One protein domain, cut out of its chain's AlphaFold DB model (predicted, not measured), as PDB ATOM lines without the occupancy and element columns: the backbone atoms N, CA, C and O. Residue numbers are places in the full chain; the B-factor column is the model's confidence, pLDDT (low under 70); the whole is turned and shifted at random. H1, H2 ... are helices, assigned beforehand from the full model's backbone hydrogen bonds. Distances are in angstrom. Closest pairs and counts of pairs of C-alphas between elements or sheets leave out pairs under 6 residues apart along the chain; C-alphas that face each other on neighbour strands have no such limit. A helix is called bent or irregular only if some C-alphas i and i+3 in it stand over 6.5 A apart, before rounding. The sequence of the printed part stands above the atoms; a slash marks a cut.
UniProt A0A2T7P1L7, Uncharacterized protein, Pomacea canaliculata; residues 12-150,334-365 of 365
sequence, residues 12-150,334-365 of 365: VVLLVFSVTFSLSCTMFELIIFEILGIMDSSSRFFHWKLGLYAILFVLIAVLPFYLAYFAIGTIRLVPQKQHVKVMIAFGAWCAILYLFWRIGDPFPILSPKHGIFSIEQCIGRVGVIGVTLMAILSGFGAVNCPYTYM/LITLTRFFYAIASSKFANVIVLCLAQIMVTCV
ATOM      1  N   VAL A  12      18.293 -45.013  43.512       81.94
ATOM      2  CA  VAL A  12      18.286 -44.926  42.047       81.94
ATOM      3  C   VAL A  12      18.226 -43.477  41.549       81.94
ATOM      4  O   VAL A  12      18.959 -43.133  40.632       81.94
ATOM      5  N   VAL A  13      17.407 -42.608  42.151       79.88
ATOM      6  CA  VAL A  13      17.307 -41.186  41.762       79.88
ATOM      7  C   VAL A  13      18.618 -40.461  42.048       79.88
ATOM      8  O   VAL A  13      19.100 -39.706  41.208       79.88
ATOM      9  N   LEU A  14      19.215 -40.734  43.211       80.31
ATOM     10  CA  LEU A  14      20.501 -40.157  43.595       80.31
ATOM     11  C   LEU A  14      21.633 -40.644  42.681       80.31
ATOM     12  O   LEU A  14      22.468 -39.847  42.266       80.31
ATOM     13  N   LEU A  15      21.634 -41.933  42.328       86.44
ATOM     14  CA  LEU A  15      22.605 -42.515  41.405       86.44
ATOM     15  C   LEU A  15      22.477 -41.893  40.016       86.44
ATOM     16  O   LEU A  15      23.480 -41.442  39.472       86.44
ATOM     17  N   VAL A  16      21.261 -41.822  39.466       85.56
ATOM     18  CA  VAL A  16      21.017 -41.195  38.158       85.56
ATOM     19  C   VAL A  16      21.498 -39.747  38.185       85.56
ATOM     20  O   VAL A  16      22.315 -39.383  37.351       85.56
ATOM     21  N   PHE A  17      21.105 -38.956  39.189       81.50
ATOM     22  CA  PHE A  17      21.577 -37.579  39.344       81.50
ATOM     23  C   PHE A  17      23.111 -37.476  39.423       81.50
ATOM     24  O   PHE A  17      23.706 -36.646  38.739       81.50
ATOM     25  N   SER A  18      23.765 -38.333  40.211       84.50
ATOM     26  CA  SER A  18      25.225 -38.331  40.361       84.50
ATOM     27  C   SER A  18      25.950 -38.707  39.067       84.50
ATOM     28  O   SER A  18      26.976 -38.105  38.755       84.50
ATOM     29  N   VAL A  19      25.441 -39.686  38.313       87.56
ATOM     30  CA  VAL A  19      26.007 -40.090  37.013       87.56
ATOM     31  C   VAL A  19      25.850 -38.960  36.003       87.56
ATOM     32  O   VAL A  19      26.815 -38.566  35.357       87.56
ATOM     33  N   THR A  20      24.650 -38.395  35.918       85.19
ATOM     34  CA  THR A  20      24.308 -37.233  35.100       85.19
ATOM     35  C   THR A  20      25.223 -36.032  35.393       85.19
ATOM     36  O   THR A  20      25.758 -35.414  34.470       85.19
ATOM     37  N   PHE A  21      25.447 -35.719  36.672       81.00
ATOM     38  CA  PHE A  21      26.348 -34.650  37.106       81.00
ATOM     39  C   PHE A  21      27.806 -34.941  36.745       81.00
ATOM     40  O   PHE A  21      28.472 -34.094  36.157       81.00
ATOM     41  N   SER A  22      28.281 -36.156  37.029       85.69
ATOM     42  CA  SER A  22      29.641 -36.585  36.691       85.69
ATOM     43  C   SER A  22      29.910 -36.477  35.188       85.69
ATOM     44  O   SER A  22      30.871 -35.828  34.786       85.69
ATOM     45  N   LEU A  23      29.008 -37.001  34.349       85.94
ATOM     46  CA  LEU A  23      29.121 -36.917  32.890       85.94
ATOM     47  C   LEU A  23      29.200 -35.463  32.399       85.94
ATOM     48  O   LEU A  23      30.036 -35.144  31.554       85.94
ATOM     49  N   SER A  24      28.393 -34.568  32.972       83.25
ATOM     50  CA  SER A  24      28.421 -33.136  32.642       83.25
ATOM     51  C   SER A  24      29.770 -32.495  32.985       83.25
ATOM     52  O   SER A  24      30.358 -31.800  32.158       83.25
ATOM     53  N   CYS A  25      30.293 -32.772  34.184       80.50
ATOM     54  CA  CYS A  25      31.605 -32.290  34.615       80.50
ATOM     55  C   CYS A  25      32.730 -32.831  33.725       80.50
ATOM     56  O   CYS A  25      33.593 -32.057  33.324       80.50
ATOM     57  N   THR A  26      32.692 -34.116  33.359       85.62
ATOM     58  CA  THR A  26      33.707 -34.709  32.473       85.62
ATOM     59  C   THR A  26      33.692 -34.091  31.076       85.62
ATOM     60  O   THR A  26      34.751 -33.824  30.519       85.62
ATOM     61  N   MET A  27      32.515 -33.792  30.512       83.06
ATOM     62  CA  MET A  27      32.432 -33.105  29.218       83.06
ATOM     63  C   MET A  27      32.976 -31.681  29.295       83.06
ATOM     64  O   MET A  27      33.700 -31.257  28.397       83.06
ATOM     65  N   PHE A  28      32.685 -30.959  30.378       79.50
ATOM     66  CA  PHE A  28      33.256 -29.637  30.604       79.50
ATOM     67  C   PHE A  28      34.785 -29.691  30.746       79.50
ATOM     68  O   PHE A  28      35.485 -28.928  30.089       79.50
ATOM     69  N   GLU A  29      35.312 -30.626  31.537       83.19
ATOM     70  CA  GLU A  29      36.753 -30.841  31.711       83.19
ATOM     71  C   GLU A  29      37.460 -31.156  30.383       83.19
ATOM     72  O   GLU A  29      38.516 -30.590  30.102       83.19
ATOM     73  N   LEU A  30      36.846 -31.965  29.512       85.12
ATOM     74  CA  LEU A  30      37.380 -32.246  28.176       85.12
ATOM     75  C   LEU A  30      37.498 -30.987  27.303       85.12
ATOM     76  O   LEU A  30      38.462 -30.879  26.548       85.12
ATOM     77  N   ILE A  31      36.583 -30.017  27.427       82.06
ATOM     78  CA  ILE A  31      36.695 -28.721  26.730       82.06
ATOM     79  C   ILE A  31      37.917 -27.947  27.240       82.06
ATOM     80  O   ILE A  31      38.661 -27.365  26.451       82.06
ATOM     81  N   ILE A  32      38.157 -27.963  28.555       79.56
ATOM     82  CA  ILE A  32      39.339 -27.327  29.152       79.56
ATOM     83  C   ILE A  32      40.618 -28.001  28.639       79.56
ATOM     84  O   ILE A  32      41.559 -27.312  28.247       79.56
ATOM     85  N   PHE A  33      40.655 -29.334  28.603       84.06
ATOM     86  CA  PHE A  33      41.798 -30.092  28.086       84.06
ATOM     87  C   PHE A  33      42.030 -29.864  26.594       84.06
ATOM     88  O   PHE A  33      43.181 -29.825  26.155       84.06
ATOM     89  N   GLU A  34      40.966 -29.654  25.816       83.00
ATOM     90  CA  GLU A  34      41.084 -29.264  24.414       83.00
ATOM     91  C   GLU A  34      41.827 -27.930  24.269       83.00
ATOM     92  O   GLU A  34      42.780 -27.829  23.497       83.00
ATOM     93  N   ILE A  35      41.446 -26.940  25.079       76.25
ATOM     94  CA  ILE A  35      41.976 -25.570  25.021       76.25
ATOM     95  C   ILE A  35      43.393 -25.465  25.592       76.25
ATOM     96  O   ILE A  35      44.215 -24.722  25.056       76.25
ATOM     97  N   LEU A  36      43.695 -26.205  26.660       78.62
ATOM     98  CA  LEU A  36      45.029 -26.240  27.265       78.62
ATOM     99  C   LEU A  36      46.004 -27.166  26.520       78.62
ATOM    100  O   LEU A  36      47.189 -27.180  26.849       78.62
ATOM    101  N   GLY A  37      45.531 -27.944  25.538       80.56
ATOM    102  CA  GLY A  37      46.357 -28.917  24.818       80.56
ATOM    103  C   GLY A  37      46.847 -30.069  25.702       80.56
ATOM    104  O   GLY A  37      47.911 -30.632  25.455       80.56
ATOM    105  N   ILE A  38      46.096 -30.398  26.755       83.31
ATOM    106  CA  ILE A  38      46.408 -31.495  27.673       83.31
ATOM    107  C   ILE A  38      45.793 -32.776  27.100       83.31
ATOM    108  O   ILE A  38      44.646 -32.749  26.665       83.31
ATOM    109  N   MET A  39      46.524 -33.898  27.168       82.19
ATOM    110  CA  MET A  39      46.139 -35.226  26.652       82.19
ATOM    111  C   MET A  39      46.231 -35.377  25.118       82.19
ATOM    112  O   MET A  39      46.069 -34.433  24.354       82.19
ATOM    113  N   ASP A  40      46.500 -36.606  24.660       88.75
ATOM    114  CA  ASP A  40      46.561 -36.938  23.232       88.75
ATOM    115  C   ASP A  40      45.208 -36.696  22.536       88.75
ATOM    116  O   ASP A  40      44.144 -37.035  23.070       88.75
ATOM    117  N   SER A  41      45.239 -36.135  21.324       86.94
ATOM    118  CA  SER A  41      44.050 -35.838  20.510       86.94
ATOM    119  C   SER A  41      43.159 -37.057  20.269       86.94
ATOM    120  O   SER A  41      41.933 -36.935  20.284       86.94
ATOM    121  N   SER A  42      43.747 -38.244  20.110       88.69
ATOM    122  CA  SER A  42      43.002 -39.488  19.884       88.69
ATOM    123  C   SER A  42      42.224 -39.900  21.135       88.69
ATOM    124  O   SER A  42      41.064 -40.312  21.048       88.69
ATOM    125  N   SER A  43      42.838 -39.733  22.311       90.19
ATOM    126  CA  SER A  43      42.195 -40.006  23.597       90.19
ATOM    127  C   SER A  43      41.079 -38.997  23.887       90.19
ATOM    128  O   SER A  43      39.980 -39.403  24.272       90.19
ATOM    129  N   ARG A  44      41.307 -37.698  23.634       87.75
ATOM    130  CA  ARG A  44      40.284 -36.641  23.780       87.75
ATOM    131  C   ARG A  44      39.058 -36.926  22.928       87.75
ATOM    132  O   ARG A  44      37.942 -36.932  23.442       87.75
ATOM    133  N   PHE A  45      39.266 -37.246  21.654       87.19
ATOM    134  CA  PHE A  45      38.175 -37.548  20.733       87.19
ATOM    135  C   PHE A  45      37.366 -38.783  21.159       87.19
ATOM    136  O   PHE A  45      36.135 -38.777  21.081       87.19
ATOM    137  N   PHE A  46      38.035 -39.831  21.654       92.06
ATOM    138  CA  PHE A  46      37.355 -41.016  22.173       92.06
ATOM    139  C   PHE A  46      36.479 -40.693  23.393       92.06
ATOM    140  O   PHE A  46      35.293 -41.030  23.394       92.06
ATOM    141  N   HIS A  47      37.031 -40.004  24.398       90.88
ATOM    142  CA  HIS A  47      36.292 -39.628  25.609       90.88
ATOM    143  C   HIS A  47      35.151 -38.653  25.307       90.88
ATOM    144  O   HIS A  47      34.062 -38.808  25.853       90.88
ATOM    145  N   TRP A  48      35.356 -37.716  24.379       89.31
ATOM    146  CA  TRP A  48      34.320 -36.808  23.891       89.31
ATOM    147  C   TRP A  48      33.151 -37.569  23.262       89.31
ATOM    148  O   TRP A  48      31.989 -37.357  23.611       89.31
ATOM    149  N   LYS A  49      33.455 -38.511  22.362       89.50
ATOM    150  CA  LYS A  49      32.445 -39.339  21.699       89.50
ATOM    151  C   LYS A  49      31.690 -40.202  22.714       89.50
ATOM    152  O   LYS A  49      30.462 -40.233  22.683       89.50
ATOM    153  N   LEU A  50      32.401 -40.862  23.629       91.31
ATOM    154  CA  LEU A  50      31.805 -41.676  24.692       91.31
ATOM    155  C   LEU A  50      30.909 -40.841  25.620       91.31
ATOM    156  O   LEU A  50      29.779 -41.247  25.898       91.31
ATOM    157  N   GLY A  51      31.387 -39.675  26.056       90.19
ATOM    158  CA  GLY A  51      30.648 -38.746  26.909       90.19
ATOM    159  C   GLY A  51      29.369 -38.245  26.242       90.19
ATOM    160  O   GLY A  51      28.302 -38.316  26.851       90.19
ATOM    161  N   LEU A  52      29.439 -37.854  24.963       88.12
ATOM    162  CA  LEU A  52      28.257 -37.481  24.177       88.12
ATOM    163  C   LEU A  52      27.233 -38.616  24.092       88.12
ATOM    164  O   LEU A  52      26.048 -38.380  24.328       88.12
ATOM    165  N   TYR A  53      27.657 -39.849  23.791       89.88
ATOM    166  CA  TYR A  53      26.727 -40.984  23.741       89.88
ATOM    167  C   TYR A  53      26.085 -41.262  25.099       89.88
ATOM    168  O   TYR A  53      24.875 -41.483  25.165       89.88
ATOM    169  N   ALA A  54      26.877 -41.239  26.171       91.00
ATOM    170  CA  ALA A  54      26.383 -41.471  27.520       91.00
ATOM    171  C   ALA A  54      25.368 -40.393  27.937       91.00
ATOM    172  O   ALA A  54      24.289 -40.729  28.424       91.00
ATOM    173  N   ILE A  55      25.666 -39.115  27.681       89.12
ATOM    174  CA  ILE A  55      24.766 -37.993  27.975       89.12
ATOM    175  C   ILE A  55      23.469 -38.090  27.174       89.12
ATOM    176  O   ILE A  55      22.389 -38.002  27.760       89.12
ATOM    177  N   LEU A  56      23.546 -38.324  25.860       89.00
ATOM    178  CA  LEU A  56      22.358 -38.450  25.013       89.00
ATOM    179  C   LEU A  56      21.480 -39.624  25.447       89.00
ATOM    180  O   LEU A  56      20.259 -39.488  25.517       89.00
ATOM    181  N   PHE A  57      22.086 -40.764  25.782       90.50
ATOM    182  CA  PHE A  57      21.352 -41.924  26.276       90.50
ATOM    183  C   PHE A  57      20.649 -41.626  27.607       90.50
ATOM    184  O   PHE A  57      19.461 -41.920  27.767       90.50
ATOM    185  N   VAL A  58      21.354 -40.996  28.549       90.12
ATOM    186  CA  VAL A  58      20.782 -40.626  29.847       90.12
ATOM    187  C   VAL A  58      19.636 -39.621  29.685       90.12
ATOM    188  O   VAL A  58      18.589 -39.788  30.309       90.12
ATOM    189  N   LEU A  59      19.798 -38.626  28.812       88.88
ATOM    190  CA  LEU A  59      18.838 -37.543  28.595       88.88
ATOM    191  C   LEU A  59      17.587 -37.977  27.819       88.88
ATOM    192  O   LEU A  59      16.491 -37.515  28.133       88.88
ATOM    193  N   ILE A  60      17.736 -38.847  26.816       89.06
ATOM    194  CA  ILE A  60      16.630 -39.260  25.937       89.06
ATOM    195  C   ILE A  60      15.922 -40.509  26.477       89.06
ATOM    196  O   ILE A  60      14.701 -40.603  26.384       89.06
ATOM    197  N   ALA A  61      16.646 -41.473  27.055       89.44
ATOM    198  CA  ALA A  61      16.056 -42.739  27.493       89.44
ATOM    199  C   ALA A  61      15.854 -42.804  29.014       89.44
ATOM    200  O   ALA A  61      14.731 -43.017  29.475       89.44
ATOM    201  N   VAL A  62      16.925 -42.617  29.789       90.06
ATOM    202  CA  VAL A  62      16.949 -42.936  31.228       90.06
ATOM    203  C   VAL A  62      16.115 -41.950  32.048       90.06
ATOM    204  O   VAL A  62      15.224 -42.360  32.797       90.06
ATOM    205  N   LEU A  63      16.368 -40.648  31.903       88.38
ATOM    206  CA  LEU A  63      15.691 -39.609  32.681       88.38
ATOM    207  C   LEU A  63      14.180 -39.542  32.397       88.38
ATOM    208  O   LEU A  63      13.417 -39.574  33.368       88.38
ATOM    209  N   PRO A  64      13.702 -39.550  31.134       90.75
ATOM    210  CA  PRO A  64      12.268 -39.560  30.845       90.75
ATOM    211  C   PRO A  64      11.540 -40.776  31.421       90.75
ATOM    212  O   PRO A  64      10.406 -40.650  31.886       90.75
ATOM    213  N   PHE A  65      12.189 -41.947  31.440       90.44
ATOM    214  CA  PHE A  65      11.603 -43.170  31.993       90.44
ATOM    215  C   PHE A  65      11.378 -43.047  33.500       90.44
ATOM    216  O   PHE A  65      10.271 -43.287  33.993       90.44
ATOM    217  N   TYR A  66      12.408 -42.629  34.242       88.25
ATOM    218  CA  TYR A  66      12.284 -42.448  35.686       88.25
ATOM    219  C   TYR A  66      11.321 -41.311  36.034       88.25
ATOM    220  O   TYR A  66      10.522 -41.459  36.960       88.25
ATOM    221  N   LEU A  67      11.323 -40.217  35.271       87.31
ATOM    222  CA  LEU A  67      10.402 -39.100  35.472       87.31
ATOM    223  C   LEU A  67       8.944 -39.552  35.308       87.31
ATOM    224  O   LEU A  67       8.130 -39.292  36.195       87.31
ATOM    225  N   ALA A  68       8.632 -40.320  34.259       88.19
ATOM    226  CA  ALA A  68       7.313 -40.925  34.080       88.19
ATOM    227  C   ALA A  68       6.957 -41.890  35.228       88.19
ATOM    228  O   ALA A  68       5.872 -41.797  35.809       88.19
ATOM    229  N   TYR A  69       7.878 -42.781  35.610       87.44
ATOM    230  CA  TYR A  69       7.663 -43.763  36.679       87.44
ATOM    231  C   TYR A  69       7.353 -43.119  38.040       87.44
ATOM    232  O   TYR A  69       6.442 -43.566  38.753       87.44
ATOM    233  N   PHE A  70       8.091 -42.073  38.419       84.38
ATOM    234  CA  PHE A  70       7.861 -41.363  39.678       84.38
ATOM    235  C   PHE A  70       6.631 -40.456  39.610       84.38
ATOM    236  O   PHE A  70       5.852 -40.470  40.560       84.38
ATOM    237  N   ALA A  71       6.388 -39.767  38.489       83.25
ATOM    238  CA  ALA A  71       5.207 -38.918  38.314       83.25
ATOM    239  C   ALA A  71       3.896 -39.709  38.441       83.25
ATOM    240  O   ALA A  71       2.995 -39.302  39.175       83.25
ATOM    241  N   ILE A  72       3.809 -40.886  37.813       84.06
ATOM    242  CA  ILE A  72       2.642 -41.780  37.922       84.06
ATOM    243  C   ILE A  72       2.462 -42.278  39.360       84.06
ATOM    244  O   ILE A  72       1.336 -42.417  39.831       84.06
ATOM    245  N   GLY A  73       3.563 -42.505  40.082       76.00
ATOM    246  CA  GLY A  73       3.532 -42.887  41.496       76.00
ATOM    247  C   GLY A  73       2.969 -41.811  42.427       76.00
ATOM    248  O   GLY A  73       2.523 -42.139  43.524       76.00
ATOM    249  N   THR A  74       2.964 -40.546  42.003       74.75
ATOM    250  CA  THR A  74       2.417 -39.435  42.788       74.75
ATOM    251  C   THR A  74       0.902 -39.266  42.593       74.75
ATOM    252  O   THR A  74       0.227 -38.681  43.448       74.75
ATOM    253  N   ILE A  75       0.334 -39.807  41.509       78.50
ATOM    254  CA  ILE A  75      -1.092 -39.691  41.183       78.50
ATOM    255  C   ILE A  75      -1.907 -40.700  42.008       78.50
ATOM    256  O   ILE A  75      -1.790 -41.909  41.836       78.50
ATOM    257  N   ARG A  76      -2.809 -40.203  42.867       68.38
ATOM    258  CA  ARG A  76      -3.693 -41.036  43.716       68.38
ATOM    259  C   ARG A  76      -4.695 -41.907  42.946       68.38
ATOM    260  O   ARG A  76      -5.252 -42.827  43.528       68.38
ATOM    261  N   LEU A  77      -4.953 -41.596  41.677       70.50
ATOM    262  CA  LEU A  77      -5.944 -42.271  40.830       70.50
ATOM    263  C   LEU A  77      -5.441 -43.595  40.228       70.50
ATOM    264  O   LEU A  77      -6.237 -44.339  39.661       70.50
ATOM    265  N   VAL A  78      -4.142 -43.896  40.317       73.38
ATOM    266  CA  VAL A  78      -3.552 -45.071  39.660       73.38
ATOM    267  C   VAL A  78      -3.557 -46.275  40.612       73.38
ATOM    268  O   VAL A  78      -3.138 -46.135  41.763       73.38
ATOM    269  N   PRO A  79      -3.979 -47.476  40.164       72.88
ATOM    270  CA  PRO A  79      -3.918 -48.681  40.983       72.88
ATOM    271  C   PRO A  79      -2.485 -48.946  41.461       72.88
ATOM    272  O   PRO A  79      -1.563 -49.035  40.654       72.88
ATOM    273  N   GLN A  80      -2.299 -49.154  42.766       70.56
ATOM    274  CA  GLN A  80      -0.977 -49.291  43.396       70.56
ATOM    275  C   GLN A  80      -0.234 -50.603  43.052       70.56
ATOM    276  O   GLN A  80       0.814 -50.901  43.624       70.56
ATOM    277  N   LYS A  81      -0.757 -51.409  42.116       82.06
ATOM    278  CA  LYS A  81      -0.110 -52.641  41.649       82.06
ATOM    279  C   LYS A  81       1.134 -52.290  40.828       82.06
ATOM    280  O   LYS A  81       1.043 -51.594  39.816       82.06
ATOM    281  N   GLN A  82       2.286 -52.836  41.222       77.94
ATOM    282  CA  GLN A  82       3.590 -52.513  40.632       77.94
ATOM    283  C   GLN A  82       3.646 -52.739  39.110       77.94
ATOM    284  O   GLN A  82       4.170 -51.891  38.394       77.94
ATOM    285  N   HIS A  83       3.044 -53.818  38.598       83.62
ATOM    286  CA  HIS A  83       3.016 -54.111  37.158       83.62
ATOM    287  C   HIS A  83       2.223 -53.080  36.344       83.62
ATOM    288  O   HIS A  83       2.678 -52.655  35.287       83.62
ATOM    289  N   VAL A  84       1.072 -52.627  36.853       84.06
ATOM    290  CA  VAL A  84       0.239 -51.617  36.177       84.06
ATOM    291  C   VAL A  84       0.966 -50.275  36.145       84.06
ATOM    292  O   VAL A  84       1.008 -49.623  35.106       84.06
ATOM    293  N   LYS A  85       1.623 -49.900  37.251       82.44
ATOM    294  CA  LYS A  85       2.449 -48.689  37.319       82.44
ATOM    295  C   LYS A  85       3.576 -48.703  36.281       82.44
ATOM    296  O   LYS A  85       3.757 -47.711  35.581       82.44
ATOM    297  N   VAL A  86       4.314 -49.809  36.167       85.31
ATOM    298  CA  VAL A  86       5.402 -49.945  35.180       85.31
ATOM    299  C   VAL A  86       4.856 -49.905  33.751       85.31
ATOM    300  O   VAL A  86       5.445 -49.239  32.909       85.31
ATOM    301  N   MET A  87       3.715 -50.543  33.480       88.38
ATOM    302  CA  MET A  87       3.112 -50.554  32.144       88.38
ATOM    303  C   MET A  87       2.648 -49.158  31.704       88.38
ATOM    304  O   MET A  87       2.929 -48.739  30.582       88.38
ATOM    305  N   ILE A  88       2.004 -48.402  32.601       87.88
ATOM    306  CA  ILE A  88       1.608 -47.011  32.332       87.88
ATOM    307  C   ILE A  88       2.854 -46.125  32.178       87.88
ATOM    308  O   ILE A  88       2.895 -45.291  31.278       87.88
ATOM    309  N   ALA A  89       3.889 -46.326  33.002       88.62
ATOM    310  CA  ALA A  89       5.145 -45.582  32.892       88.62
ATOM    311  C   ALA A  89       5.864 -45.844  31.570       88.62
ATOM    312  O   ALA A  89       6.349 -44.904  30.949       88.62
ATOM    313  N   PHE A  90       5.874 -47.091  31.107       90.94
ATOM    314  CA  PHE A  90       6.418 -47.450  29.804       90.94
ATOM    315  C   PHE A  90       5.618 -46.811  28.661       90.94
ATOM    316  O   PHE A  90       6.207 -46.242  27.746       90.94
ATOM    317  N   GLY A  91       4.282 -46.810  28.743       92.06
ATOM    318  CA  GLY A  91       3.432 -46.107  27.776       92.06
ATOM    319  C   GLY A  91       3.700 -44.598  27.736       92.06
ATOM    320  O   GLY A  91       3.872 -44.028  26.658       92.06
ATOM    321  N   ALA A  92       3.807 -43.956  28.903       90.12
ATOM    322  CA  ALA A  92       4.153 -42.539  29.017       90.12
ATOM    323  C   ALA A  92       5.571 -42.244  28.497       90.12
ATOM    324  O   ALA A  92       5.778 -41.240  27.824       90.12
ATOM    325  N   TRP A  93       6.531 -43.133  28.747       93.06
ATOM    326  CA  TRP A  93       7.886 -43.034  28.212       93.06
ATOM    327  C   TRP A  93       7.908 -43.105  26.680       93.06
ATOM    328  O   TRP A  93       8.490 -42.228  26.044       93.06
ATOM    329  N   CYS A  94       7.204 -44.069  26.076       92.00
ATOM    330  CA  CYS A  94       7.046 -44.148  24.620       92.00
ATOM    331  C   CYS A  94       6.390 -42.884  24.047       92.00
ATOM    332  O   CYS A  94       6.815 -42.390  23.004       92.00
ATOM    333  N   ALA A  95       5.385 -42.330  24.732       90.75
ATOM    334  CA  ALA A  95       4.747 -41.081  24.326       90.75
ATOM    335  C   ALA A  95       5.715 -39.887  24.399       90.75
ATOM    336  O   ALA A  95       5.760 -39.087  23.468       90.75
ATOM    337  N   ILE A  96       6.528 -39.782  25.459       88.69
ATOM    338  CA  ILE A  96       7.557 -38.738  25.586       88.69
ATOM    339  C   ILE A  96       8.607 -38.877  24.481       88.69
ATOM    340  O   ILE A  96       8.969 -37.873  23.871       88.69
ATOM    341  N   LEU A  97       9.054 -40.096  24.170       88.00
ATOM    342  CA  LEU A  97       9.962 -40.336  23.048       88.00
ATOM    343  C   LEU A  97       9.333 -39.920  21.718       88.00
ATOM    344  O   LEU A  97       9.966 -39.217  20.936       88.00
ATOM    345  N   TYR A  98       8.079 -40.293  21.469       89.12
ATOM    346  CA  TYR A  98       7.369 -39.882  20.262       89.12
ATOM    347  C   TYR A  98       7.258 -38.352  20.154       89.12
ATOM    348  O   TYR A  98       7.550 -37.785  19.101       89.12
ATOM    349  N   LEU A  99       6.904 -37.668  21.248       86.31
ATOM    350  CA  LEU A  99       6.839 -36.205  21.299       86.31
ATOM    351  C   LEU A  99       8.207 -35.561  21.072       86.31
ATOM    352  O   LEU A  99       8.300 -34.611  20.300       86.31
ATOM    353  N   PHE A 100       9.266 -36.092  21.689       85.00
ATOM    354  CA  PHE A 100      10.643 -35.645  21.469       85.00
ATOM    355  C   PHE A 100      11.029 -35.751  19.990       85.00
ATOM    356  O   PHE A 100      11.627 -34.834  19.427       85.00
ATOM    357  N   TRP A 101      10.628 -36.838  19.331       83.38
ATOM    358  CA  TRP A 101      10.855 -36.998  17.903       83.38
ATOM    359  C   TRP A 101      10.032 -36.026  17.060       83.38
ATOM    360  O   TRP A 101      10.558 -35.458  16.107       83.38
ATOM    361  N   ARG A 102       8.782 -35.772  17.436       82.38
ATOM    362  CA  ARG A 102       7.913 -34.842  16.714       82.38
ATOM    363  C   ARG A 102       8.363 -33.385  16.839       82.38
ATOM    364  O   ARG A 102       8.243 -32.627  15.881       82.38
ATOM    365  N   ILE A 103       8.908 -32.996  17.994       77.56
ATOM    366  CA  ILE A 103       9.381 -31.626  18.268       77.56
ATOM    367  C   ILE A 103      10.571 -31.226  17.387       77.56
ATOM    368  O   ILE A 103      10.796 -30.042  17.163       77.56
ATOM    369  N   GLY A 104      11.322 -32.213  16.891       67.31
ATOM    370  CA  GLY A 104      12.504 -32.013  16.058       67.31
ATOM    371  C   GLY A 104      12.244 -31.955  14.552       67.31
ATOM    372  O   GLY A 104      13.160 -31.617  13.810       67.31
ATOM    373  N   ASP A 105      11.035 -32.288  14.093       70.12
ATOM    374  CA  ASP A 105      10.646 -32.245  12.675       70.12
ATOM    375  C   ASP A 105      10.616 -30.829  12.049       70.12
ATOM    376  O   ASP A 105      10.994 -30.705  10.885       70.12
ATOM    377  N   PRO A 106      10.213 -29.745  12.752       66.31
ATOM    378  CA  PRO A 106      10.167 -28.405  12.161       66.31
ATOM    379  C   PRO A 106      11.544 -27.735  12.002       66.31
ATOM    380  O   PRO A 106      11.612 -26.648  11.433       66.31
ATOM    381  N   PHE A 107      12.636 -28.346  12.482       60.78
ATOM    382  CA  PHE A 107      13.980 -27.772  12.391       60.78
ATOM    383  C   PHE A 107      14.766 -28.379  11.214       60.78
ATOM    384  O   PHE A 107      15.138 -29.555  11.266       60.78
ATOM    385  N   PRO A 108      15.080 -27.601  10.161       54.84
ATOM    386  CA  PRO A 108      15.825 -28.070   8.994       54.84
ATOM    387  C   PRO A 108      17.334 -28.138   9.298       54.84
ATOM    388  O   PRO A 108      18.125 -27.369   8.768       54.84
ATOM    389  N   ILE A 109      17.746 -29.051  10.182       55.09
ATOM    390  CA  ILE A 109      19.169 -29.328  10.493       55.09
ATOM    391  C   ILE A 109      19.656 -30.577   9.724       55.09
ATOM    392  O   ILE A 109      20.770 -31.062   9.897       55.09
ATOM    393  N   LEU A 110      18.800 -31.148   8.873       51.47
ATOM    394  CA  LEU A 110      19.040 -32.428   8.223       51.47
ATOM    395  C   LEU A 110      19.780 -32.268   6.894       51.47
ATOM    396  O   LEU A 110      19.222 -31.801   5.905       51.47
ATOM    397  N   SER A 111      21.002 -32.797   6.839       51.19
ATOM    398  CA  SER A 111      21.505 -33.382   5.600       51.19
ATOM    399  C   SER A 111      20.733 -34.691   5.355       51.19
ATOM    400  O   SER A 111      20.778 -35.578   6.213       51.19
ATOM    401  N   PRO A 112      20.032 -34.864   4.218       55.31
ATOM    402  CA  PRO A 112      19.182 -36.031   3.935       55.31
ATOM    403  C   PRO A 112      19.943 -37.363   3.765       55.31
ATOM    404  O   PRO A 112      19.360 -38.357   3.342       55.31
ATOM    405  N   LYS A 113      21.245 -37.407   4.081       54.31
ATOM    406  CA  LYS A 113      22.112 -38.582   3.908       54.31
ATOM    407  C   LYS A 113      22.336 -39.414   5.176       54.31
ATOM    408  O   LYS A 113      22.895 -40.500   5.071       54.31
ATOM    409  N   HIS A 114      21.902 -38.954   6.350       54.12
ATOM    410  CA  HIS A 114      22.081 -39.694   7.604       54.12
ATOM    411  C   HIS A 114      20.767 -40.332   8.075       54.12
ATOM    412  O   HIS A 114      19.721 -39.686   8.086       54.12
ATOM    413  N   GLY A 115      20.828 -41.620   8.437       58.50
ATOM    414  CA  GLY A 115      19.670 -42.421   8.843       58.50
ATOM    415  C   GLY A 115      18.919 -41.851  10.049       58.50
ATOM    416  O   GLY A 115      19.438 -41.009  10.777       58.50
ATOM    417  N   ILE A 116      17.701 -42.358  10.262       60.03
ATOM    418  CA  ILE A 116      16.741 -41.900  11.280       60.03
ATOM    419  C   ILE A 116      17.431 -41.751  12.653       60.03
ATOM    420  O   ILE A 116      17.359 -40.695  13.255       60.03
ATOM    421  N   PHE A 117      18.223 -42.728  13.108       62.78
ATOM    422  CA  PHE A 117      18.925 -42.695  14.406       62.78
ATOM    423  C   PHE A 117      20.340 -42.069  14.386       62.78
ATOM    424  O   PHE A 117      21.206 -42.472  15.167       62.78
ATOM    425  N   SER A 118      20.624 -41.109  13.502       72.25
ATOM    426  CA  SER A 118      21.945 -40.462  13.492       72.25
ATOM    427  C   SER A 118      22.161 -39.572  14.720       72.25
ATOM    428  O   SER A 118      21.298 -38.774  15.090       72.25
ATOM    429  N   ILE A 119      23.346 -39.662  15.332       74.62
ATOM    430  CA  ILE A 119      23.695 -38.907  16.545       74.62
ATOM    431  C   ILE A 119      23.602 -37.389  16.334       74.62
ATOM    432  O   ILE A 119      23.170 -36.669  17.229       74.62
ATOM    433  N   GLU A 120      23.938 -36.913  15.133       76.31
ATOM    434  CA  GLU A 120      23.892 -35.494  14.763       76.31
ATOM    435  C   GLU A 120      22.471 -34.929  14.892       76.31
ATOM    436  O   GLU A 120      22.278 -33.809  15.364       76.31
ATOM    437  N   GLN A 121      21.462 -35.732  14.542       76.94
ATOM    438  CA  GLN A 121      20.056 -35.341  14.640       76.94
ATOM    439  C   GLN A 121      19.600 -35.291  16.099       76.94
ATOM    440  O   GLN A 121      18.902 -34.353  16.491       76.94
ATOM    441  N   CYS A 122      20.028 -36.252  16.925       80.38
ATOM    442  CA  CYS A 122      19.760 -36.231  18.364       80.38
ATOM    443  C   CYS A 122      20.379 -34.994  19.027       80.38
ATOM    444  O   CYS A 122      19.689 -34.304  19.774       80.38
ATOM    445  N   ILE A 123      21.639 -34.674  18.712       83.12
ATOM    446  CA  ILE A 123      22.339 -33.499  19.253       83.12
ATOM    447  C   ILE A 123      21.633 -32.209  18.833       83.12
ATOM    448  O   ILE A 123      21.365 -31.369  19.687       83.12
ATOM    449  N   GLY A 124      21.268 -32.060  17.554       80.56
ATOM    450  CA  GLY A 124      20.561 -30.868  17.074       80.56
ATOM    451  C   GLY A 124      19.226 -30.644  17.791       80.56
ATOM    452  O   GLY A 124      18.924 -29.531  18.218       80.56
ATOM    453  N   ARG A 125      18.447 -31.713  17.998       85.19
ATOM    454  CA  ARG A 125      17.146 -31.653  18.687       85.19
ATOM    455  C   ARG A 125      17.290 -31.321  20.172       85.19
ATOM    456  O   ARG A 125      16.583 -30.448  20.672       85.19
ATOM    457  N   VAL A 126      18.222 -31.977  20.865       85.00
ATOM    458  CA  VAL A 126      18.527 -31.674  22.274       85.00
ATOM    459  C   VAL A 126      19.056 -30.247  22.413       85.00
ATOM    460  O   VAL A 126      18.625 -29.537  23.317       85.00
ATOM    461  N   GLY A 127      19.900 -29.789  21.485       82.12
ATOM    462  CA  GLY A 127      20.444 -28.432  21.467       82.12
ATOM    463  C   GLY A 127      19.366 -27.353  21.357       82.12
ATOM    464  O   GLY A 127      19.408 -26.372  22.095       82.12
ATOM    465  N   VAL A 128      18.345 -27.547  20.516       83.00
ATOM    466  CA  VAL A 128      17.201 -26.620  20.437       83.00
ATOM    467  C   VAL A 128      16.443 -26.552  21.766       83.00
ATOM    468  O   VAL A 128      16.118 -25.459  22.238       83.00
ATOM    469  N   ILE A 129      16.181 -27.704  22.391       83.81
ATOM    470  CA  ILE A 129      15.510 -27.761  23.698       83.81
ATOM    471  C   ILE A 129      16.373 -27.058  24.757       83.81
ATOM    472  O   ILE A 129      15.854 -26.239  25.513       83.81
ATOM    473  N   GLY A 130      17.683 -27.308  24.763       81.62
ATOM    474  CA  GLY A 130      18.657 -26.681  25.660       81.62
ATOM    475  C   GLY A 130      18.699 -25.169  25.540       81.62
ATOM    476  O   GLY A 130      18.491 -24.472  26.531       81.62
ATOM    477  N   VAL A 131      18.870 -24.644  24.327       77.81
ATOM    478  CA  VAL A 131      18.891 -23.194  24.075       77.81
ATOM    479  C   VAL A 131      17.560 -22.547  24.463       77.81
ATOM    480  O   VAL A 131      17.550 -21.469  25.060       77.81
ATOM    481  N   THR A 132      16.435 -23.213  24.197       81.94
ATOM    482  CA  THR A 132      15.109 -22.718  24.597       81.94
ATOM    483  C   THR A 132      14.968 -22.668  26.119       81.94
ATOM    484  O   THR A 132      14.517 -21.658  26.666       81.94
ATOM    485  N   LEU A 133      15.399 -23.717  26.828       76.00
ATOM    486  CA  LEU A 133      15.404 -23.745  28.293       76.00
ATOM    487  C   LEU A 133      16.323 -22.661  28.864       76.00
ATOM    488  O   LEU A 133      15.888 -21.895  29.725       76.00
ATOM    489  N   MET A 134      17.546 -22.520  28.346       73.44
ATOM    490  CA  MET A 134      18.471 -21.452  28.736       73.44
ATOM    491  C   MET A 134      17.869 -20.058  28.526       73.44
ATOM    492  O   MET A 134      18.039 -19.186  29.379       73.44
ATOM    493  N   ALA A 135      17.151 -19.838  27.420       76.06
ATOM    494  CA  ALA A 135      16.494 -18.566  27.136       76.06
ATOM    495  C   ALA A 135      15.394 -18.253  28.162       76.06
ATOM    496  O   ALA A 135      15.372 -17.151  28.715       76.06
ATOM    497  N   ILE A 136      14.531 -19.227  28.478       77.75
ATOM    498  CA  ILE A 136      13.462 -19.073  29.479       77.75
ATOM    499  C   ILE A 136      14.057 -18.791  30.863       77.75
ATOM    500  O   ILE A 136      13.631 -17.860  31.547       77.75
ATOM    501  N   LEU A 137      15.073 -19.555  31.266       69.88
ATOM    502  CA  LEU A 137      15.732 -19.412  32.566       69.88
ATOM    503  C   LEU A 137      16.476 -18.078  32.685       69.88
ATOM    504  O   LEU A 137      16.380 -17.405  33.713       69.88
ATOM    505  N   SER A 138      17.168 -17.659  31.621       72.50
ATOM    506  CA  SER A 138      17.805 -16.342  31.555       72.50
ATOM    507  C   SER A 138      16.770 -15.216  31.600       72.50
ATOM    508  O   SER A 138      17.045 -14.190  32.221       72.50
ATOM    509  N   GLY A 139      15.604 -15.385  30.968       74.69
ATOM    510  CA  GLY A 139      14.499 -14.425  31.017       74.69
ATOM    511  C   GLY A 139      13.900 -14.305  32.419       74.69
ATOM    512  O   GLY A 139      13.746 -13.200  32.934       74.69
ATOM    513  N   PHE A 140      13.651 -15.435  33.084       74.62
ATOM    514  CA  PHE A 140      13.181 -15.451  34.469       74.62
ATOM    515  C   PHE A 140      14.190 -14.791  35.421       74.62
ATOM    516  O   PHE A 140      13.811 -13.947  36.231       74.62
ATOM    517  N   GLY A 141      15.483 -15.114  35.297       71.62
ATOM    518  CA  GLY A 141      16.542 -14.495  36.101       71.62
ATOM    519  C   GLY A 141      16.629 -12.978  35.909       71.62
ATOM    520  O   GLY A 141      16.764 -12.245  36.888       71.62
ATOM    521  N   ALA A 142      16.463 -12.500  34.672       70.38
ATOM    522  CA  ALA A 142      16.479 -11.075  34.346       70.38
ATOM    523  C   ALA A 142      15.375 -10.269  35.051       70.38
ATOM    524  O   ALA A 142      15.582  -9.094  35.342       70.38
ATOM    525  N   VAL A 143      14.230 -10.889  35.357       76.38
ATOM    526  CA  VAL A 143      13.110 -10.247  36.070       76.38
ATOM    527  C   VAL A 143      13.191 -10.494  37.579       76.38
ATOM    528  O   VAL A 143      13.011  -9.576  38.378       76.38
ATOM    529  N   ASN A 144      13.508 -11.721  37.992       74.69
ATOM    530  CA  ASN A 144      13.514 -12.104  39.402       74.69
ATOM    531  C   ASN A 144      14.659 -11.446  40.192       74.69
ATOM    532  O   ASN A 144      14.480 -11.094  41.358       74.69
ATOM    533  N   CYS A 145      15.832 -11.251  39.578       69.69
ATOM    534  CA  CYS A 145      16.962 -10.576  40.222       69.69
ATOM    535  C   CYS A 145      16.644  -9.127  40.634       69.69
ATOM    536  O   CYS A 145      16.799  -8.827  41.820       69.69
ATOM    537  N   PRO A 146      16.185  -8.231  39.735       75.81
ATOM    538  CA  PRO A 146      15.806  -6.883  40.141       75.81
ATOM    539  C   PRO A 146      14.610  -6.889  41.091       75.81
ATOM    540  O   PRO A 146      14.643  -6.159  42.073       75.81
ATOM    541  N   TYR A 147      13.612  -7.756  40.889       79.25
ATOM    542  CA  TYR A 147      12.485  -7.874  41.821       79.25
ATOM    543  C   TYR A 147      12.928  -8.224  43.254       79.25
ATOM    544  O   TYR A 147      12.419  -7.667  44.220       79.25
ATOM    545  N   THR A 148      13.910  -9.120  43.398       73.25
ATOM    546  CA  THR A 148      14.391  -9.581  44.710       73.25
ATOM    547  C   THR A 148      15.347  -8.590  45.373       73.25
ATOM    548  O   THR A 148      15.332  -8.448  46.594       73.25
ATOM    549  N   TYR A 149      16.236  -7.958  44.601       75.12
ATOM    550  CA  TYR A 149      17.331  -7.163  45.161       75.12
ATOM    551  C   TYR A 149      17.077  -5.655  45.163       75.12
ATOM    552  O   TYR A 149      17.712  -4.952  45.950       75.12
ATOM    553  N   MET A 150      16.183  -5.145  44.313       79.25
ATOM    554  CA  MET A 150      15.950  -3.708  44.187       79.25
ATOM    555  C   MET A 150      14.986  -3.217  45.268       79.25
ATOM    556  O   MET A 150      13.836  -3.647  45.336       79.25
ATOM    557  N   LEU A 334      20.979 -23.148  39.175       55.38
ATOM    558  CA  LEU A 334      20.781 -24.056  40.304       55.38
ATOM    559  C   LEU A 334      20.116 -23.339  41.483       55.38
ATOM    560  O   LEU A 334      19.128 -23.840  42.001       55.38
ATOM    561  N   ILE A 335      20.570 -22.139  41.862       59.34
ATOM    562  CA  ILE A 335      19.972 -21.377  42.976       59.34
ATOM    563  C   ILE A 335      18.514 -20.998  42.681       59.34
ATOM    564  O   ILE A 335      17.645 -21.126  43.547       59.34
ATOM    565  N   THR A 336      18.243 -20.518  41.469       54.03
ATOM    566  CA  THR A 336      16.902 -20.079  41.059       54.03
ATOM    567  C   THR A 336      15.927 -21.248  41.031       54.03
ATOM    568  O   THR A 336      14.812 -21.163  41.546       54.03
ATOM    569  N   LEU A 337      16.382 -22.371  40.494       55.75
ATOM    570  CA  LEU A 337      15.600 -23.582  40.373       55.75
ATOM    571  C   LEU A 337      15.426 -24.280  41.737       55.75
ATOM    572  O   LEU A 337      14.330 -24.748  42.033       55.75
ATOM    573  N   THR A 338      16.425 -24.260  42.629       56.34
ATOM    574  CA  THR A 338      16.267 -24.722  44.021       56.34
ATOM    575  C   THR A 338      15.230 -23.888  44.773       56.34
ATOM    576  O   THR A 338      14.420 -24.460  45.498       56.34
ATOM    577  N   ARG A 339      15.192 -22.559  44.589       57.78
ATOM    578  CA  ARG A 339      14.164 -21.695  45.205       57.78
ATOM    579  C   ARG A 339      12.762 -21.984  44.670       57.78
ATOM    580  O   ARG A 339      11.841 -22.145  45.465       57.78
ATOM    581  N   PHE A 340      12.614 -22.100  43.349       55.66
ATOM    582  CA  PHE A 340      11.349 -22.482  42.713       55.66
ATOM    583  C   PHE A 340      10.851 -23.838  43.229       55.66
ATOM    584  O   PHE A 340       9.678 -24.002  43.555       55.66
ATOM    585  N   PHE A 341      11.757 -24.801  43.386       57.44
ATOM    586  CA  PHE A 341      11.404 -26.124  43.874       57.44
ATOM    587  C   PHE A 341      11.163 -26.203  45.374       57.44
ATOM    588  O   PHE A 341      10.296 -26.968  45.779       57.44
ATOM    589  N   TYR A 342      11.839 -25.392  46.189       60.09
ATOM    590  CA  TYR A 342      11.522 -25.272  47.613       60.09
ATOM    591  C   TYR A 342      10.117 -24.692  47.821       60.09
ATOM    592  O   TYR A 342       9.377 -25.175  48.672       60.09
ATOM    593  N   ALA A 343       9.702 -23.738  46.979       54.56
ATOM    594  CA  ALA A 343       8.342 -23.197  46.992       54.56
ATOM    595  C   ALA A 343       7.266 -24.232  46.588       54.56
ATOM    596  O   ALA A 343       6.116 -24.120  47.002       54.56
ATOM    597  N   ILE A 344       7.636 -25.255  45.808       54.03
ATOM    598  CA  ILE A 344       6.739 -26.323  45.319       54.03
ATOM    599  C   ILE A 344       6.891 -27.621  46.145       54.03
ATOM    600  O   ILE A 344       6.170 -28.601  45.931       54.03
ATOM    601  N   ALA A 345       7.816 -27.659  47.112       50.22
ATOM    602  CA  ALA A 345       8.238 -28.877  47.793       50.22
ATOM    603  C   ALA A 345       7.140 -29.463  48.698       50.22
ATOM    604  O   ALA A 345       7.035 -29.174  49.887       50.22
ATOM    605  N   SER A 346       6.366 -30.392  48.142       62.16
ATOM    606  CA  SER A 346       5.687 -31.437  48.903       62.16
ATOM    607  C   SER A 346       6.556 -32.697  48.888       62.16
ATOM    608  O   SER A 346       7.124 -33.052  47.852       62.16
ATOM    609  N   SER A 347       6.629 -33.423  50.009       61.28
ATOM    610  CA  SER A 347       7.441 -34.648  50.150       61.28
ATOM    611  C   SER A 347       7.164 -35.705  49.069       61.28
ATOM    612  O   SER A 347       8.044 -36.488  48.726       61.28
ATOM    613  N   LYS A 348       5.966 -35.687  48.467       64.94
ATOM    614  CA  LYS A 348       5.550 -36.603  47.391       64.94
ATOM    615  C   LYS A 348       6.124 -36.279  46.009       64.94
ATOM    616  O   LYS A 348       6.128 -37.154  45.146       64.94
ATOM    617  N   PHE A 349       6.578 -35.047  45.786       72.38
ATOM    618  CA  PHE A 349       7.129 -34.595  44.505       72.38
ATOM    619  C   PHE A 349       8.654 -34.453  44.527       72.38
ATOM    620  O   PHE A 349       9.246 -34.261  43.470       72.38
ATOM    621  N   ALA A 350       9.304 -34.615  45.685       73.19
ATOM    622  CA  ALA A 350      10.750 -34.440  45.838       73.19
ATOM    623  C   ALA A 350      11.572 -35.252  44.814       73.19
ATOM    624  O   ALA A 350      12.441 -34.703  44.148       73.19
ATOM    625  N   ASN A 351      11.243 -36.532  44.607       76.38
ATOM    626  CA  ASN A 351      11.952 -37.388  43.643       76.38
ATOM    627  C   ASN A 351      11.749 -36.943  42.182       76.38
ATOM    628  O   ASN A 351      12.693 -36.954  41.396       76.38
ATOM    629  N   VAL A 352      10.531 -36.525  41.819       79.31
ATOM    630  CA  VAL A 352      10.221 -36.004  40.473       79.31
ATOM    631  C   VAL A 352      10.977 -34.700  40.231       79.31
ATOM    632  O   VAL A 352      11.567 -34.511  39.174       79.31
ATOM    633  N   ILE A 353      11.018 -33.835  41.242       76.00
ATOM    634  CA  ILE A 353      11.730 -32.559  41.212       76.00
ATOM    635  C   ILE A 353      13.234 -32.764  40.976       76.00
ATOM    636  O   ILE A 353      13.805 -32.100  40.112       76.00
ATOM    637  N   VAL A 354      13.871 -33.696  41.694       75.62
ATOM    638  CA  VAL A 354      15.308 -33.988  41.526       75.62
ATOM    639  C   VAL A 354      15.611 -34.498  40.115       75.62
ATOM    640  O   VAL A 354      16.592 -34.075  39.507       75.62
ATOM    641  N   LEU A 355      14.753 -35.352  39.549       80.00
ATOM    642  CA  LEU A 355      14.913 -35.836  38.173       80.00
ATOM    643  C   LEU A 355      14.669 -34.739  37.128       80.00
ATOM    644  O   LEU A 355      15.397 -34.674  36.140       80.00
ATOM    645  N   CYS A 356      13.703 -33.843  37.348       80.19
ATOM    646  CA  CYS A 356      13.524 -32.655  36.509       80.19
ATOM    647  C   CYS A 356      14.770 -31.759  36.542       80.19
ATOM    648  O   CYS A 356      15.195 -31.255  35.508       80.19
ATOM    649  N   LEU A 357      15.377 -31.579  37.718       74.44
ATOM    650  CA  LEU A 357      16.610 -30.811  37.878       74.44
ATOM    651  C   LEU A 357      17.762 -31.458  37.103       74.44
ATOM    652  O   LEU A 357      18.455 -30.768  36.359       74.44
ATOM    653  N   ALA A 358      17.911 -32.782  37.219       78.19
ATOM    654  CA  ALA A 358      18.882 -33.568  36.462       78.19
ATOM    655  C   ALA A 358      18.707 -33.379  34.942       78.19
ATOM    656  O   ALA A 358      19.683 -33.130  34.234       78.19
ATOM    657  N   GLN A 359      17.459 -33.426  34.458       83.44
ATOM    658  CA  GLN A 359      17.120 -33.209  33.051       83.44
ATOM    659  C   GLN A 359      17.529 -31.817  32.585       83.44
ATOM    660  O   GLN A 359      18.227 -31.692  31.580       83.44
ATOM    661  N   ILE A 360      17.114 -30.767  33.296       78.75
ATOM    662  CA  ILE A 360      17.384 -29.398  32.852       78.75
ATOM    663  C   ILE A 360      18.889 -29.110  32.910       78.75
ATOM    664  O   ILE A 360      19.411 -28.499  31.985       78.75
ATOM    665  N   MET A 361      19.589 -29.600  33.939       76.94
ATOM    666  CA  MET A 361      21.037 -29.442  34.065       76.94
ATOM    667  C   MET A 361      21.774 -29.998  32.845       76.94
ATOM    668  O   MET A 361      22.535 -29.262  32.237       76.94
ATOM    669  N   VAL A 362      21.513 -31.247  32.444       77.00
ATOM    670  CA  VAL A 362      22.204 -31.849  31.286       77.00
ATOM    671  C   VAL A 362      21.749 -31.266  29.970       77.00
ATOM    672  O   VAL A 362      22.543 -31.144  29.055       77.00
ATOM    673  N   THR A 363      20.481 -30.881  29.861       78.94
ATOM    674  CA  THR A 363      19.991 -30.267  28.623       78.94
ATOM    675  C   THR A 363      20.605 -28.876  28.408       78.94
ATOM    676  O   THR A 363      20.629 -28.390  27.283       78.94
ATOM    677  N   CYS A 364      21.097 -28.231  29.473       67.81
ATOM    678  CA  CYS A 364      21.780 -26.937  29.423       67.81
ATOM    679  C   CYS A 364      23.321 -27.044  29.444       67.81
ATOM    680  O   CYS A 364      23.979 -26.012  29.560       67.81
ATOM    681  N   VAL A 365      23.904 -28.241  29.396       63.00
ATOM    682  CA  VAL A 365      25.360 -28.445  29.255       63.00
ATOM    683  C   VAL A 365      25.636 -28.792  27.805       63.00
ATOM    684  O   VAL A 365      26.531 -28.141  27.225       63.00
TER     685      VAL A 365
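This is residues 12 to 150 and 334 to 365 of the 365 residues of an uncharacterized protein of Pomacea canaliculata (UniProt A0A2T7P1L7). A helical hairpin, H1 and H2a, packs with H6; H3 folds back on H2b, and H6 ends at long H4. The printed part, all helix, has 171 residues with six named helices. It is only just compact, close to loose: radius of gyration of the C-alphas 18.4 A, spans 54 by 50 by 33 A.

H1, residues 12 to 36, begins at (18.286, -44.926, 42.047). H2, one helix by hydrogen bonds, is bent, C-alphas 60 and 63 being 6.8 A apart: H2a, 41 to 60; H2b, 63 to 74. H3 is 82 to 103, H4 119 to 149, H5 334 to 344, H6 350 to 363, ending at (19.991, -30.267, 28.623).

H1, H2a and H6 form an up-and-down bundle, each running against the one before. H2b touches H3, closest C-alphas 69 and 89, 4.9 A. H5 touches no helix. Every O i to N i+4 pair is within hydrogen-bond range except in H4, 26 of 27.

C-alphas 150 and 334 are 21.3 A apart across the cut. Link H3 to H4 is long. Residues 334 to 348, among others, have pLDDT under 70.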